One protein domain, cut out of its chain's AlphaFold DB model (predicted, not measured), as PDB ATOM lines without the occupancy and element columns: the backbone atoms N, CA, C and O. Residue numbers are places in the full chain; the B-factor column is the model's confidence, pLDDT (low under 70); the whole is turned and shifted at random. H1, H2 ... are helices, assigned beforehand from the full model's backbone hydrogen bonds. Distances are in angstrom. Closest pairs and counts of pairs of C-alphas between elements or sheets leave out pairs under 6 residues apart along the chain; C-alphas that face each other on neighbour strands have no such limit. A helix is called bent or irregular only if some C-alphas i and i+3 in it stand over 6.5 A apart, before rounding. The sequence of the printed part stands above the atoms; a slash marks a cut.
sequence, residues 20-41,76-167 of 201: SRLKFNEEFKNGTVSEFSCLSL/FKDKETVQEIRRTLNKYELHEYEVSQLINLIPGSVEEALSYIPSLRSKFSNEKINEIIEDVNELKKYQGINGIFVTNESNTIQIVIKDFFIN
ATOM      1  N   SER A  20     -24.499  53.980  44.290       69.25
ATOM      2  CA  SER A  20     -25.645  53.408  43.571       69.25
ATOM      3  C   SER A  20     -25.377  53.271  42.066       69.25
ATOM      4  O   SER A  20     -25.973  52.436  41.385       69.25
ATOM      5  N   ARG A  21     -24.431  54.067  41.552       71.44
ATOM      6  CA  ARG A  21     -24.012  54.108  40.145       71.44
ATOM      7  C   ARG A  21     -22.579  53.627  39.932       71.44
ATOM      8  O   ARG A  21     -22.037  53.848  38.852       71.44
ATOM      9  N   LEU A  22     -21.965  53.008  40.945       69.50
ATOM     10  CA  LEU A  22     -20.556  52.590  40.945       69.50
ATOM     11  C   LEU A  22     -19.578  53.732  40.614       69.50
ATOM     12  O   LEU A  22     -18.512  53.519  40.038       69.50
ATOM     13  N   LYS A  23     -19.942  54.965  40.970       73.62
ATOM     14  CA  LYS A  23     -19.075  56.131  40.843       73.62
ATOM     15  C   LYS A  23     -18.291  56.295  42.131       73.62
ATOM     16  O   LYS A  23     -18.769  56.883  43.098       73.62
ATOM     17  N   PHE A  24     -17.085  55.759  42.135       71.81
ATOM     18  CA  PHE A  24     -16.117  55.997  43.196       71.81
ATOM     19  C   PHE A  24     -15.045  56.967  42.700       71.81
ATOM     20  O   PHE A  24     -14.965  57.220  41.499       71.81
ATOM     21  N   ASN A  25     -14.247  57.541  43.594       69.00
ATOM     22  CA  ASN A  25     -13.099  58.348  43.184       69.00
ATOM     23  C   ASN A  25     -12.006  57.465  42.530       69.00
ATOM     24  O   ASN A  25     -12.062  56.236  42.594       69.00
ATOM     25  N   GLU A  26     -11.017  58.084  41.880       65.69
ATOM     26  CA  GLU A  26      -9.951  57.377  41.144       65.69
ATOM     27  C   GLU A  26      -9.173  56.355  41.997       65.69
ATOM     28  O   GLU A  26      -8.705  55.352  41.465       65.69
ATOM     29  N   GLU A  27      -9.091  56.553  43.316       62.00
ATOM     30  CA  GLU A  27      -8.433  55.623  44.244       62.00
ATOM     31  C   GLU A  27      -9.176  54.277  44.335       62.00
ATOM     32  O   GLU A  27      -8.550  53.229  44.470       62.00
ATOM     33  N   PHE A  28     -10.501  54.286  44.150       58.75
ATOM     34  CA  PHE A  28     -11.360  53.094  44.163       58.75
ATOM     35  C   PHE A  28     -11.786  52.627  42.760       58.75
ATOM     36  O   PHE A  28     -12.238  51.491  42.612       58.75
ATOM     37  N   LYS A  29     -11.629  53.454  41.710       54.97
ATOM     38  CA  LYS A  29     -11.928  53.071  40.309       54.97
ATOM     39  C   LYS A  29     -10.967  52.007  39.769       54.97
ATOM     40  O   LYS A  29     -11.382  51.177  38.963       54.97
ATOM     41  N   ASN A  30      -9.724  51.961  40.255       49.66
ATOM     42  CA  ASN A  30      -8.746  50.937  39.860       49.66
ATOM     43  C   ASN A  30      -9.135  49.505  40.296       49.66
ATOM     44  O   ASN A  30      -8.500  48.543  39.871       49.66
ATOM     45  N   GLY A  31     -10.224  49.332  41.057       45.22
ATOM     46  CA  GLY A  31     -10.791  48.032  41.434       45.22
ATOM     47  C   GLY A  31     -11.333  47.177  40.277       45.22
ATOM     48  O   GLY A  31     -11.779  46.061  40.515       45.22
ATOM     49  N   THR A  32     -11.283  47.645  39.021       42.59
ATOM     50  CA  THR A  32     -11.558  46.785  37.848       42.59
ATOM     51  C   THR A  32     -10.374  45.873  37.489       42.59
ATOM     52  O   THR A  32     -10.538  44.944  36.701       42.59
ATOM     53  N   VAL A  33      -9.189  46.101  38.073       38.62
ATOM     54  CA  VAL A  33      -7.994  45.261  37.897       38.62
ATOM     55  C   VAL A  33      -7.404  44.923  39.267       38.62
ATOM     56  O   VAL A  33      -6.616  45.688  39.795       38.62
ATOM     57  N   SER A  34      -7.784  43.767  39.821       41.91
ATOM     58  CA  SER A  34      -7.066  42.912  40.797       41.91
ATOM     59  C   SER A  34      -6.404  43.487  42.076       41.91
ATOM     60  O   SER A  34      -6.019  42.675  42.916       41.91
ATOM     61  N   GLU A  35      -6.236  44.793  42.282       44.25
ATOM     62  CA  GLU A  35      -5.448  45.330  43.409       44.25
ATOM     63  C   GLU A  35      -6.303  45.801  44.595       44.25
ATOM     64  O   GLU A  35      -5.812  45.811  45.721       44.25
ATOM     65  N   PHE A  36      -7.593  46.097  44.390       49.69
ATOM     66  CA  PHE A  36      -8.501  46.517  45.464       49.69
ATOM     67  C   PHE A  36      -9.741  45.627  45.543       49.69
ATOM     68  O   PHE A  36     -10.737  45.853  44.858       49.69
ATOM     69  N   SER A  37      -9.685  44.626  46.420       63.09
ATOM     70  CA  SER A  37     -10.854  43.827  46.789       63.09
ATOM     71  C   SER A  37     -11.632  44.514  47.908       63.09
ATOM     72  O   SER A  37     -11.099  44.763  48.988       63.09
ATOM     73  N   CYS A  38     -12.914  44.795  47.672       72.81
ATOM     74  CA  CYS A  38     -13.810  45.234  48.743       72.81
ATOM     75  C   CYS A  38     -14.003  44.082  49.742       72.81
ATOM     76  O   CYS A  38     -14.153  42.931  49.326       72.81
ATOM     77  N   LEU A  39     -13.990  44.373  51.044       78.19
ATOM     78  CA  LEU A  39     -14.205  43.362  52.081       78.19
ATOM     79  C   LEU A  39     -15.632  43.435  52.637       78.19
ATOM     80  O   LEU A  39     -16.145  44.504  52.968       78.19
ATOM     81  N   SER A  40     -16.251  42.271  52.784       80.19
ATOM     82  CA  SER A  40     -17.492  42.062  53.527       80.19
ATOM     83  C   SER A  40     -17.256  42.112  55.041       80.19
ATOM     84  O   SER A  40     -16.141  41.906  55.527       80.19
ATOM     85  N   LEU A  41     -18.321  42.319  55.820       80.19
ATOM     86  CA  LEU A  41     -18.257  42.335  57.289       80.19
ATOM     87  C   LEU A  41     -17.719  41.016  57.854       80.19
ATOM     88  O   LEU A  41     -16.982  41.011  58.840       80.19
ATOM     89  N   PHE A  76     -21.815  35.541  57.774       82.00
ATOM     90  CA  PHE A  76     -21.049  34.300  57.853       82.00
ATOM     91  C   PHE A  76     -19.979  34.390  58.938       82.00
ATOM     92  O   PHE A  76     -19.273  35.398  59.047       82.00
ATOM     93  N   LYS A  77     -19.865  33.331  59.743       84.06
ATOM     94  CA  LYS A  77     -18.836  33.196  60.789       84.06
ATOM     95  C   LYS A  77     -17.657  32.348  60.329       84.06
ATOM     96  O   LYS A  77     -16.538  32.576  60.770       84.06
ATOM     97  N   ASP A  78     -17.934  31.368  59.478       85.06
ATOM     98  CA  ASP A  78     -16.945  30.419  58.998       85.06
ATOM     99  C   ASP A  78     -16.146  30.978  57.812       85.06
ATOM    100  O   ASP A  78     -16.708  31.511  56.852       85.06
ATOM    101  N   LYS A  79     -14.819  30.839  57.883       84.44
ATOM    102  CA  LYS A  79     -13.891  31.353  56.873       84.44
ATOM    103  C   LYS A  79     -14.004  30.596  55.557       84.44
ATOM    104  O   LYS A  79     -13.915  31.224  54.504       84.44
ATOM    105  N   GLU A  80     -14.185  29.279  55.606       87.81
ATOM    106  CA  GLU A  80     -14.267  28.453  54.398       87.81
ATOM    107  C   GLU A  80     -15.508  28.828  53.586       87.81
ATOM    108  O   GLU A  80     -15.419  29.062  52.382       87.81
ATOM    109  N   THR A  81     -16.635  29.029  54.267       86.94
ATOM    110  CA  THR A  81     -17.883  29.495  53.650       86.94
ATOM    111  C   THR A  81     -17.741  30.862  52.997       86.94
ATOM    112  O   THR A  81     -18.174  31.054  51.864       86.94
ATOM    113  N   VAL A  82     -17.124  31.822  53.690       84.62
ATOM    114  CA  VAL A  82     -16.900  33.172  53.148       84.62
ATOM    115  C   VAL A  82     -16.073  33.111  51.864       84.62
ATOM    116  O   VAL A  82     -16.414  33.758  50.874       84.62
ATOM    117  N   GLN A  83     -15.020  32.289  51.851       87.19
ATOM    118  CA  GLN A  83     -14.199  32.080  50.660       87.19
ATOM    119  C   GLN A  83     -14.981  31.411  49.527       87.19
ATOM    120  O   GLN A  83     -14.802  31.779  48.366       87.19
ATOM    121  N   GLU A  84     -15.852  30.457  49.839       89.75
ATOM    122  CA  GLU A  84     -16.646  29.756  48.831       89.75
ATOM    123  C   GLU A  84     -17.721  30.647  48.201       89.75
ATOM    124  O   GLU A  84     -17.897  30.642  46.980       89.75
ATOM    125  N   ILE A  85     -18.379  31.493  48.997       89.69
ATOM    126  CA  ILE A  85     -19.325  32.487  48.477       89.69
ATOM    127  C   ILE A  85     -18.601  33.475  47.570       89.69
ATOM    128  O   ILE A  85     -19.088  33.768  46.480       89.69
ATOM    129  N   ARG A  86     -17.410  33.937  47.970       88.00
ATOM    130  CA  ARG A  86     -16.584  34.816  47.136       88.00
ATOM    131  C   ARG A  86     -16.258  34.161  45.794       88.00
ATOM    132  O   ARG A  86     -16.445  34.779  44.754       88.00
ATOM    133  N   ARG A  87     -15.826  32.896  45.795       89.94
ATOM    134  CA  ARG A  87     -15.549  32.141  44.559       89.94
ATOM    135  C   ARG A  87     -16.787  31.986  43.685       89.94
ATOM    136  O   ARG A  87     -16.669  32.073  42.468       89.94
ATOM    137  N   THR A  88     -17.947  31.753  44.290       91.12
ATOM    138  CA  THR A  88     -19.215  31.623  43.569       91.12
ATOM    139  C   THR A  88     -19.631  32.946  42.935       91.12
ATOM    140  O   THR A  88     -19.913  32.974  41.742       91.12
ATOM    141  N   LEU A  89     -19.562  34.053  43.676       89.19
ATOM    142  CA  LEU A  89     -19.882  35.385  43.161       89.19
ATOM    143  C   LEU A  89     -18.892  35.866  42.093       89.19
ATOM    144  O   LEU A  89     -19.304  36.504  41.129       89.19
ATOM    145  N   ASN A  90     -17.618  35.482  42.190       88.12
ATOM    146  CA  ASN A  90     -16.601  35.799  41.184       88.12
ATOM    147  C   ASN A  90     -16.817  35.086  39.833       88.12
ATOM    148  O   ASN A  90     -16.126  35.402  38.868       88.12
ATOM    149  N   LYS A  91     -17.754  34.128  39.735       90.25
ATOM    150  CA  LYS A  91     -18.179  33.551  38.443       90.25
ATOM    151  C   LYS A  91     -19.011  34.540  37.620       90.25
ATOM    152  O   LYS A  91     -19.170  34.346  36.417       90.25
ATOM    153  N   TYR A  92     -19.554  35.569  38.266       90.62
ATOM    154  CA  TYR A  92     -20.364  36.612  37.655       90.62
ATOM    155  C   TYR A  92     -19.528  37.882  37.455       90.62
ATOM    156  O   TYR A  92     -18.626  38.171  38.238       90.62
ATOM    157  N   GLU A  93     -19.853  38.683  36.437       89.62
ATOM    158  CA  GLU A  93     -19.183  39.966  36.146       89.62
ATOM    159  C   GLU A  93     -19.653  41.095  37.093       89.62
ATOM    160  O   GLU A  93     -20.136  42.154  36.682       89.62
ATOM    161  N   LEU A  94     -19.568  40.836  38.397       86.00
ATOM    162  CA  LEU A  94     -19.931  41.764  39.463       86.00
ATOM    163  C   LEU A  94     -18.760  42.693  39.789       86.00
ATOM    164  O   LEU A  94     -17.594  42.310  39.735       86.00
ATOM    165  N   HIS A  95     -19.069  43.929  40.173       82.81
ATOM    166  CA  HIS A  95     -18.079  44.816  40.774       82.81
ATOM    167  C   HIS A  95     -17.763  44.344  42.201       82.81
ATOM    168  O   HIS A  95     -18.664  43.904  42.912       82.81
ATOM    169  N   GLU A  96     -16.527  44.518  42.674       76.44
ATOM    170  CA  GLU A  96     -16.094  44.126  44.032       76.44
ATOM    171  C   GLU A  96     -17.014  44.680  45.141       76.44
ATOM    172  O   GLU A  96     -17.318  44.010  46.133       76.44
ATOM    173  N   TYR A  97     -17.515  45.898  44.927       79.62
ATOM    174  CA  TYR A  97     -18.551  46.517  45.757       79.62
ATOM    175  C   TYR A  97     -19.840  45.683  45.808       79.62
ATOM    176  O   TYR A  97     -20.340  45.381  46.887       79.62
ATOM    177  N   GLU A  98     -20.365  45.283  44.650       81.25
ATOM    178  CA  GLU A  98     -21.602  44.505  44.530       81.25
ATOM    179  C   GLU A  98     -21.434  43.124  45.170       81.25
ATOM    180  O   GLU A  98     -22.314  42.689  45.908       81.25
ATOM    181  N   VAL A  99     -20.277  42.480  44.975       84.31
ATOM    182  CA  VAL A  99     -19.923  41.211  45.635       84.31
ATOM    183  C   VAL A  99     -19.994  41.354  47.156       84.31
ATOM    184  O   VAL A  99     -20.657  40.567  47.829       84.31
ATOM    185  N   SER A 100     -19.366  42.394  47.706       81.94
ATOM    186  CA  SER A 100     -19.356  42.630  49.155       81.94
ATOM    187  C   SER A 100     -20.755  42.929  49.703       81.94
ATOM    188  O   SER A 100     -21.115  42.436  50.773       81.94
ATOM    189  N   GLN A 101     -21.567  43.698  48.968       81.19
ATOM    190  CA  GLN A 101     -22.951  43.995  49.349       81.19
ATOM    191  C   GLN A 101     -23.840  42.744  49.316       81.19
ATOM    192  O   GLN A 101     -24.626  42.542  50.239       81.19
ATOM    193  N   LEU A 102     -23.685  41.865  48.320       85.12
ATOM    194  CA  LEU A 102     -24.432  40.604  48.237       85.12
ATOM    195  C   LEU A 102     -24.131  39.677  49.423       85.12
ATOM    196  O   LEU A 102     -25.052  39.081  49.978       85.12
ATOM    197  N   ILE A 103     -22.866  39.602  49.853       85.50
ATOM    198  CA  ILE A 103     -22.448  38.809  51.023       85.50
ATOM    199  C   ILE A 103     -23.032  39.382  52.322       85.50
ATOM    200  O   ILE A 103     -23.481  38.627  53.186       85.50
ATOM    201  N   ASN A 104     -23.026  40.710  52.471       82.12
ATOM    202  CA  ASN A 104     -23.516  41.370  53.680       82.12
ATOM    203  C   ASN A 104     -25.044  41.295  53.802       82.12
ATOM    204  O   ASN A 104     -25.553  40.991  54.875       82.12
ATOM    205  N   LEU A 105     -25.771  41.574  52.717       81.00
ATOM    206  CA  LEU A 105     -27.219  41.792  52.767       81.00
ATOM    207  C   LEU A 105     -28.034  40.520  52.525       81.00
ATOM    208  O   LEU A 105     -29.118  40.397  53.081       81.00
ATOM    209  N   ILE A 106     -27.518  39.581  51.723       81.69
ATOM    210  CA  ILE A 106     -28.208  38.351  51.296       81.69
ATOM    211  C   ILE A 106     -29.684  38.605  50.947       81.69
ATOM    212  O   ILE A 106     -30.581  38.195  51.692       81.69
ATOM    213  N   PRO A 107     -29.947  39.290  49.823       78.50
ATOM    214  CA  PRO A 107     -31.314  39.533  49.386       78.50
ATOM    215  C   PRO A 107     -32.079  38.211  49.208       78.50
ATOM    216  O   PRO A 107     -31.523  37.206  48.765       78.50
ATOM    217  N   GLY A 108     -33.363  38.205  49.562       80.81
ATOM    218  CA  GLY A 108     -34.267  37.068  49.379       80.81
ATOM    219  C   GLY A 108     -35.056  37.118  48.071       80.81
ATOM    220  O   GLY A 108     -35.683  36.131  47.694       80.81
ATOM    221  N   SER A 109     -35.045  38.259  47.378       81.94
ATOM    222  CA  SER A 109     -35.744  38.455  46.107       81.94
ATOM    223  C   SER A 109     -35.019  39.452  45.203       81.94
ATOM    224  O   SER A 109     -34.226  40.276  45.663       81.94
ATOM    225  N   VAL A 110     -35.329  39.412  43.905       88.38
ATOM    226  CA  VAL A 110     -34.791  40.363  42.918       88.38
ATOM    227  C   VAL A 110     -35.166  41.806  43.265       88.38
ATOM    228  O   VAL A 110     -34.340  42.703  43.126       88.38
ATOM    229  N   GLU A 111     -36.390  42.042  43.741       81.25
ATOM    230  CA  GLU A 111     -36.852  43.381  44.127       81.25
ATOM    231  C   GLU A 111     -36.016  43.951  45.277       81.25
ATOM    232  O   GLU A 111     -35.558  45.092  45.211       81.25
ATOM    233  N   GLU A 112     -35.731  43.121  46.278       77.25
ATOM    234  CA  GLU A 112     -34.870  43.476  47.402       77.25
ATOM    235  C   GLU A 112     -33.425  43.751  46.952       77.25
ATOM    236  O   GLU A 112     -32.855  44.790  47.288       77.25
ATOM    237  N   ALA A 113     -32.853  42.881  46.114       79.62
ATOM    238  CA  ALA A 113     -31.504  43.072  45.578       79.62
ATOM    239  C   ALA A 113     -31.373  44.382  44.789       79.62
ATOM    240  O   ALA A 113     -30.385  45.097  44.939       79.62
ATOM    241  N   LEU A 114     -32.378  44.725  43.979       80.00
ATOM    242  CA  LEU A 114     -32.408  45.970  43.214       80.00
ATOM    243  C   LEU A 114     -32.665  47.204  44.085       80.00
ATOM    244  O   LEU A 114     -32.223  48.293  43.720       80.00
ATOM    245  N   SER A 115     -33.370  47.046  45.208       79.00
ATOM    246  CA  SER A 115     -33.562  48.116  46.188       79.00
ATOM    247  C   SER A 115     -32.255  48.459  46.902       79.00
ATOM    248  O   SER A 115     -31.988  49.632  47.148       79.00
ATOM    249  N   TYR A 116     -31.439  47.456  47.232       77.25
ATOM    250  CA  TYR A 116     -30.180  47.659  47.952       77.25
ATOM    251  C   TYR A 116     -28.994  47.974  47.035       77.25
ATOM    252  O   TYR A 116     -28.113  48.761  47.388       77.25
ATOM    253  N   ILE A 117     -28.956  47.342  45.860       79.06
ATOM    254  CA  ILE A 117     -27.845  47.394  44.908       79.06
ATOM    255  C   ILE A 117     -28.410  47.747  43.520       79.06
ATOM    256  O   ILE A 117     -28.490  46.904  42.619       79.06
ATOM    257  N   PRO A 118     -28.820  49.010  43.307       80.25
ATOM    258  CA  PRO A 118     -29.474  49.428  42.066       80.25
ATOM    259  C   PRO A 118     -28.569  49.320  40.829       80.25
ATOM    260  O   PRO A 118     -29.078  49.226  39.708       80.25
ATOM    261  N   SER A 119     -27.244  49.266  41.006       80.69
ATOM    262  CA  SER A 119     -26.277  49.077  39.920       80.69
ATOM    263  C   SER A 119     -26.446  47.740  39.184       80.69
ATOM    264  O   SER A 119     -26.203  47.688  37.974       80.69
ATOM    265  N   LEU A 120     -26.975  46.701  39.846       84.81
ATOM    266  CA  LEU A 120     -27.232  45.387  39.240       84.81
ATOM    267  C   LEU A 120     -28.217  45.461  38.066       84.81
ATOM    268  O   LEU A 120     -28.045  44.748  37.077       84.81
ATOM    269  N   ARG A 121     -29.197  46.377  38.130       88.44
ATOM    270  CA  ARG A 121     -30.211  46.582  37.077       88.44
ATOM    271  C   ARG A 121     -29.588  46.891  35.720       88.44
ATOM    272  O   ARG A 121     -30.168  46.579  34.687       88.44
ATOM    273  N   SER A 122     -28.440  47.562  35.723       86.69
ATOM    274  CA  SER A 122     -27.767  47.976  34.492       86.69
ATOM    275  C   SER A 122     -26.958  46.857  33.832       86.69
ATOM    276  O   SER A 122     -26.618  46.985  32.659       86.69
ATOM    277  N   LYS A 123     -26.664  45.772  34.565       87.25
ATOM    278  CA  LYS A 123     -25.745  44.706  34.142       87.25
ATOM    279  C   LYS A 123     -26.430  43.369  33.876       87.25
ATOM    280  O   LYS A 123     -26.020  42.647  32.974       87.25
ATOM    281  N   PHE A 124     -27.455  43.032  34.654       93.06
ATOM    282  CA  PHE A 124     -28.048  41.696  34.661       93.06
ATOM    283  C   PHE A 124     -29.561  41.749  34.452       93.06
ATOM    284  O   PHE A 124     -30.226  42.700  34.866       93.06
ATOM    285  N   SER A 125     -30.114  40.708  33.822       95.12
ATOM    286  CA  SER A 125     -31.565  40.513  33.768       95.12
ATOM    287  C   SER A 125     -32.095  40.033  35.122       95.12
ATOM    288  O   SER A 125     -31.338  39.510  35.943       95.12
ATOM    289  N   ASN A 126     -33.401  40.174  35.357       93.75
ATOM    290  CA  ASN A 126     -34.021  39.726  36.606       93.75
ATOM    291  C   ASN A 126     -33.810  38.222  36.847       93.75
ATOM    292  O   ASN A 126     -33.600  37.814  37.984       93.75
ATOM    293  N   GLU A 127     -33.812  37.410  35.786       95.50
ATOM    294  CA  GLU A 127     -33.553  35.969  35.856       95.50
ATOM    295  C   GLU A 127     -32.124  35.695  36.330       95.50
ATOM    296  O   GLU A 127     -31.910  34.858  37.202       95.50
ATOM    297  N   LYS A 128     -31.148  36.452  35.809       94.81
ATOM    298  CA  LYS A 128     -29.744  36.299  36.198       94.81
ATOM    299  C   LYS A 128     -29.482  36.788  37.621       94.81
ATOM    300  O   LYS A 128     -28.708  36.176  38.346       94.81
ATOM    301  N   ILE A 129     -30.147  37.866  38.039       93.62
ATOM    302  CA  ILE A 129     -30.099  38.337  39.428       93.62
ATOM    303  C   ILE A 129     -30.688  37.272  40.356       93.62
ATOM    304  O   ILE A 129     -30.106  37.001  41.399       93.62
ATOM    305  N   ASN A 130     -31.795  36.634  39.972       94.50
ATOM    306  CA  ASN A 130     -32.382  35.559  40.765       94.50
ATOM    307  C   ASN A 130     -31.431  34.357  40.908       94.50
ATOM    308  O   ASN A 130     -31.284  33.846  42.010       94.50
ATOM    309  N   GLU A 131     -30.730  33.965  39.840       95.06
ATOM    310  CA  GLU A 131     -29.694  32.916  39.886       95.06
ATOM    311  C   GLU A 131     -28.573  33.262  40.888       95.06
ATOM    312  O   GLU A 131     -28.252  32.461  41.761       95.06
ATOM    313  N   ILE A 132     -28.047  34.494  40.841       93.81
ATOM    314  CA  ILE A 132     -27.026  34.974  41.794       93.81
ATOM    315  C   ILE A 132     -27.544  34.901  43.239       93.81
ATOM    316  O   ILE A 132     -26.817  34.520  44.157       93.81
ATOM    317  N   ILE A 133     -28.801  35.288  43.455       91.81
ATOM    318  CA  ILE A 133     -29.447  35.260  44.769       91.81
ATOM    319  C   ILE A 133     -29.591  33.827  45.283       91.81
ATOM    320  O   ILE A 133     -29.358  33.573  46.468       91.81
ATOM    321  N   GLU A 134     -29.998  32.899  44.421       92.62
ATOM    322  CA  GLU A 134     -30.166  31.488  44.762       92.62
ATOM    323  C   GLU A 134     -28.834  30.855  45.174       92.62
ATOM    324  O   GLU A 134     -28.778  30.249  46.246       92.62
ATOM    325  N   ASP A 135     -27.759  31.110  44.426       91.69
ATOM    326  CA  ASP A 135     -26.400  30.649  44.738       91.69
ATOM    327  C   ASP A 135     -25.927  31.106  46.133       91.69
ATOM    328  O   ASP A 135     -25.400  30.322  46.929       91.69
ATOM    329  N   VAL A 136     -26.135  32.385  46.474       87.06
ATOM    330  CA  VAL A 136     -25.749  32.924  47.793       87.06
ATOM    331  C   VAL A 136     -26.617  32.329  48.906       87.06
ATOM    332  O   VAL A 136     -26.122  31.990  49.987       87.06
ATOM    333  N   ASN A 137     -27.922  32.182  48.663       85.62
ATOM    334  CA  ASN A 137     -28.856  31.632  49.644       85.62
ATOM    335  C   ASN A 137     -28.655  30.133  49.885       85.62
ATOM    336  O   ASN A 137     -28.899  29.658  50.996       85.62
ATOM    337  N   GLU A 138     -28.207  29.380  48.884       86.31
ATOM    338  CA  GLU A 138     -27.843  27.976  49.040       86.31
ATOM    339  C   GLU A 138     -26.696  27.828  50.050       86.31
ATOM    340  O   GLU A 138     -26.831  27.104  51.040       86.31
ATOM    341  N   LEU A 139     -25.630  28.616  49.898       80.62
ATOM    342  CA  LEU A 139     -24.475  28.604  50.803       80.62
ATOM    343  C   LEU A 139     -24.829  29.058  52.233       80.62
ATOM    344  O   LEU A 139     -24.263  28.552  53.205       80.62
ATOM    345  N   LYS A 140     -25.831  29.933  52.399       76.88
ATOM    346  CA  LYS A 140     -26.392  30.289  53.718       76.88
ATOM    347  C   LYS A 140     -27.073  29.108  54.414       76.88
ATOM    348  O   LYS A 140     -26.904  28.941  55.624       76.88
ATOM    349  N   LYS A 141     -27.833  28.287  53.680       71.31
ATOM    350  CA  LYS A 141     -28.565  27.136  54.244       71.31
ATOM    351  C   LYS A 141     -27.616  26.081  54.810       71.31
ATOM    352  O   LYS A 141     -27.889  25.541  55.881       71.31
ATOM    353  N   TYR A 142     -26.483  25.843  54.148       63.53
ATOM    354  CA  TYR A 142     -25.474  24.871  54.590       63.53
ATOM    355  C   TYR A 142     -24.837  25.203  55.949       63.53
ATOM    356  O   TYR A 142     -24.390  24.298  56.647       63.53
ATOM    357  N   GLN A 143     -24.858  26.470  56.369       59.19
ATOM    358  CA  GLN A 143     -24.313  26.913  57.656       59.19
ATOM    359  C   GLN A 143     -25.324  26.872  58.818       59.19
ATOM    360  O   GLN A 143     -24.994  27.275  59.933       59.19
ATOM    361  N   GLY A 144     -26.568  26.431  58.586       50.66
ATOM    362  CA  GLY A 144     -27.610  26.422  59.622       50.66
ATOM    363  C   GLY A 144     -27.992  27.822  60.125       50.66
ATOM    364  O   GLY A 144     -28.541  27.959  61.220       50.66
ATOM    365  N   ILE A 145     -27.698  28.872  59.347       52.47
ATOM    366  CA  ILE A 145     -28.043  30.256  59.682       52.47
ATOM    367  C   ILE A 145     -29.538  30.456  59.405       52.47
ATOM    368  O   ILE A 145     -29.955  30.885  58.328       52.47
ATOM    369  N   ASN A 146     -30.359  30.129  60.401       37.50
ATOM    370  CA  ASN A 146     -31.780  30.450  60.400       37.50
ATOM    371  C   ASN A 146     -31.952  31.951  60.661       37.50
ATOM    372  O   ASN A 146     -31.783  32.403  61.787       37.50
ATOM    373  N   GLY A 147     -32.260  32.700  59.598       38.59
ATOM    374  CA  GLY A 147     -32.861  34.036  59.645       38.59
ATOM    375  C   GLY A 147     -32.229  35.022  60.628       38.59
ATOM    376  O   GLY A 147     -32.779  35.262  61.698       38.59
ATOM    377  N   ILE A 148     -31.124  35.663  60.240       36.16
ATOM    378  CA  ILE A 148     -30.756  36.932  60.874       36.16
ATOM    379  C   ILE A 148     -31.750  37.978  60.362       36.16
ATOM    380  O   ILE A 148     -31.925  38.132  59.154       36.16
ATOM    381  N   PHE A 149     -32.452  38.599  61.308       31.81
ATOM    382  CA  PHE A 149     -33.487  39.606  61.118       31.81
ATOM    383  C   PHE A 149     -33.072  40.654  60.077       31.81
ATOM    384  O   PHE A 149     -32.116  41.399  60.286       31.81
ATOM    385  N   VAL A 150     -33.830  40.729  58.981       32.25
ATOM    386  CA  VAL A 150     -33.813  41.878  58.072       32.25
ATOM    387  C   VAL A 150     -34.387  43.048  58.865       32.25
ATOM    388  O   VAL A 150     -35.599  43.144  59.058       32.25
ATOM    389  N   THR A 151     -33.519  43.894  59.418       31.19
ATOM    390  CA  THR A 151     -33.953  45.171  59.988       31.19
ATOM    391  C   THR A 151     -33.927  46.216  58.882       31.19
ATOM    392  O   THR A 151     -32.975  46.337  58.115       31.19
ATOM    393  N   ASN A 152     -35.057  46.901  58.750       33.88
ATOM    394  CA  ASN A 152     -35.418  47.757  57.630       33.88
ATOM    395  C   ASN A 152     -34.757  49.146  57.734       33.88
ATOM    396  O   ASN A 152     -35.448  50.155  57.856       33.88
ATOM    397  N   GLU A 153     -33.421  49.203  57.727       41.19
ATOM    398  CA  GLU A 153     -32.651  50.456  57.829       41.19
ATOM    399  C   GLU A 153     -31.493  50.484  56.812       41.19
ATOM    400  O   GLU A 153     -30.312  50.454  57.144       41.19
ATOM    401  N   SER A 154     -31.849  50.519  55.523       42.22
ATOM    402  CA  SER A 154     -30.919  50.300  54.398       42.22
ATOM    403  C   SER A 154     -30.105  51.502  53.896       42.22
ATOM    404  O   SER A 154     -29.386  51.350  52.917       42.22
ATOM    405  N   ASN A 155     -30.123  52.676  54.534       35.28
ATOM    406  CA  ASN A 155     -29.414  53.845  53.969       35.28
ATOM    407  C   ASN A 155     -28.180  54.312  54.757       35.28
ATOM    408  O   ASN A 155     -27.299  54.941  54.177       35.28
ATOM    409  N   THR A 156     -28.054  53.977  56.042       35.66
ATOM    410  CA  THR A 156     -26.975  54.526  56.890       35.66
ATOM    411  C   THR A 156     -25.717  53.647  56.896       35.66
ATOM    412  O   THR A 156     -24.598  54.145  57.006       35.66
ATOM    413  N   ILE A 157     -25.869  52.333  56.704       40.28
ATOM    414  CA  ILE A 157     -24.771  51.357  56.831       40.28
ATOM    415  C   ILE A 157     -23.790  51.421  55.643       40.28
ATOM    416  O   ILE A 157     -22.598  51.160  55.812       40.28
ATOM    417  N   GLN A 158     -24.239  51.857  54.458       34.31
ATOM    418  CA  GLN A 158     -23.357  52.014  53.291       34.31
ATOM    419  C   GLN A 158     -22.340  53.158  53.443       34.31
ATOM    420  O   GLN A 158     -21.279  53.101  52.824       34.31
ATOM    421  N   ILE A 159     -22.611  54.159  54.288       32.75
ATOM    422  CA  ILE A 159     -21.720  55.316  54.487       32.75
ATOM    423  C   ILE A 159     -20.564  54.963  55.438       32.75
ATOM    424  O   ILE A 159     -19.421  55.318  55.171       32.75
ATOM    425  N   VAL A 160     -20.827  54.171  56.485       34.03
ATOM    426  CA  VAL A 160     -19.827  53.840  57.521       34.03
ATOM    427  C   VAL A 160     -18.686  52.976  56.972       34.03
ATOM    428  O   VAL A 160     -17.526  53.176  57.326       34.03
ATOM    429  N   ILE A 161     -18.987  52.041  56.063       36.69
ATOM    430  CA  ILE A 161     -17.956  51.204  55.428       36.69
ATOM    431  C   ILE A 161     -17.169  52.012  54.387       36.69
ATOM    432  O   ILE A 161     -15.956  51.829  54.279       36.69
ATOM    433  N   LYS A 162     -17.823  52.940  53.672       32.78
ATOM    434  CA  LYS A 162     -17.154  53.836  52.720       32.78
ATOM    435  C   LYS A 162     -16.151  54.742  53.440       32.78
ATOM    436  O   LYS A 162     -14.986  54.737  53.074       32.78
ATOM    437  N   ASP A 163     -16.538  55.417  54.518       31.83
ATOM    438  CA  ASP A 163     -15.625  56.315  55.240       31.83
ATOM    439  C   ASP A 163     -14.478  55.577  55.944       31.83
ATOM    440  O   ASP A 163     -13.366  56.109  56.043       31.83
ATOM    441  N   PHE A 164     -14.711  54.340  56.398       37.16
ATOM    442  CA  PHE A 164     -13.675  53.537  57.041       37.16
ATOM    443  C   PHE A 164     -12.631  53.027  56.036       37.16
ATOM    444  O   PHE A 164     -11.435  53.159  56.293       37.16
ATOM    445  N   PHE A 165     -13.057  52.500  54.881       34.91
ATOM    446  CA  PHE A 165     -12.137  51.990  53.855       34.91
ATOM    447  C   PHE A 165     -11.484  53.102  53.020       34.91
ATOM    448  O   PHE A 165     -10.339  52.932  52.605       34.91
ATOM    449  N   ILE A 166     -12.161  54.243  52.822       37.41
ATOM    450  CA  ILE A 166     -11.630  55.388  52.062       37.41
ATOM    451  C   ILE A 166     -10.532  56.138  52.832       37.41
ATOM    452  O   ILE A 166      -9.552  56.561  52.231       37.41
ATOM    453  N   ASN A 167     -10.623  56.261  54.162       34.81
ATOM    454  CA  ASN A 167      -9.701  57.125  54.921       34.81
ATOM    455  C   ASN A 167      -8.542  56.416  55.650       34.81
ATOM    456  O   ASN A 167      -7.716  57.102  56.252       34.81
TER     457      ASN A 167
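This is residues 20 to 41 and 76 to 167 of the 201 residues of the protein "RPOL4c domain-containing protein" of Rhizophagus irregularis (strain DAOM 181602 / DAOM 197198 / MUCL 43194) (UniProt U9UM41). The short helix H3 sits in the middle; H2 and H6 run side by side in opposite ways with H3 steeply angled over them, and H4 stands crosswise to the first half of H6, with the short H5 after it. H1 and H7 lie at the outside, touching no helix, and residues 143 to 156 make a wide arc with no named element from H6 to H7. The printed part has 114 residues with seven named helices, H1 to H7 in order, and no named strand; the class is all helix. It is compact, with a radius of gyration of the C-alphas of 13.9 A and spans of 39 by 30 by 29 A.

Start at residue 20 and find C-alpha 26 at (-9.951, 57.377, 41.144), where H1, residues 26 to 32, begins. H1 is only just irregular: its C-alphas 29 and 32 are 6.8 A apart. After the cut look for H2 at residues 79 to 89, 15.5 A from first to last C-alpha, and H3 at residues 96 to 105, 14.3 A. H4 holds residues 110 to 116 and H5 residues 118 to 122. Find C-alpha 126 at (-34.021, 39.726, 36.606); from there H6, the longest helix, runs 24.8 A to residue 142. H7, residues 157 to 167, spans 16.2 A and ends at C-alpha 167, (-9.701, 57.125, 54.921).

H1 is close to H3 but not clearly touching, the closest C-alphas, Gly 31 and Glu 96, being 7.1 A apart. H2 and H3 only just touch, with 3 pairs of C-alphas within 8 A, the closest Leu 89 and Val 99 at 6.3 A; their tilt is steep, 58 degrees, opposite ways. H2 touches H6, at residues 132 to 139 of H6 alone, at a shallow tilt of 15 degrees, opposite ways; the closest C-alphas are Ile 85 and Val 136, 6.5 A. H3 is close to H6 but not clearly touching, with C-alphas 103 and 136 closest at 7.5 A. H4 touches residues 126 to 133 of H6 alone, about perpendicular at 84 degrees, closest at Val 110 and Asn 130, 5.8 A. H4 and H5 only just touch, with 3 pairs of C-alphas within 8 A, and only at the corner, closest at Leu 114 and Arg 121, 6.5 A. H7 is apart from H3, and only just apart from H1, the closest C-alphas being 8.2 A apart. Every O i to N i+4 pair is within hydrogen-bond range in H2, H3, H4 and H6; H7 has 5 of 7, H1 0 of 3 with 2 of 4 O i to N i+3 pairs, and H5 0 of 1 with 2 of 2.

Glu 26 and Gly 144 have the two C-alphas farthest apart, 40.1 A. Residues 42 to 75 are not printed, and C-alphas 41 and 76 are 8.5 A apart across the cut. Look for the long link between H6 and H7, 14 residues. The mean pLDDT of the printed part is 70.3; residues 20, 22, 25 to 37 and 142 to 167 are under 70, and H7 has a mean of 35.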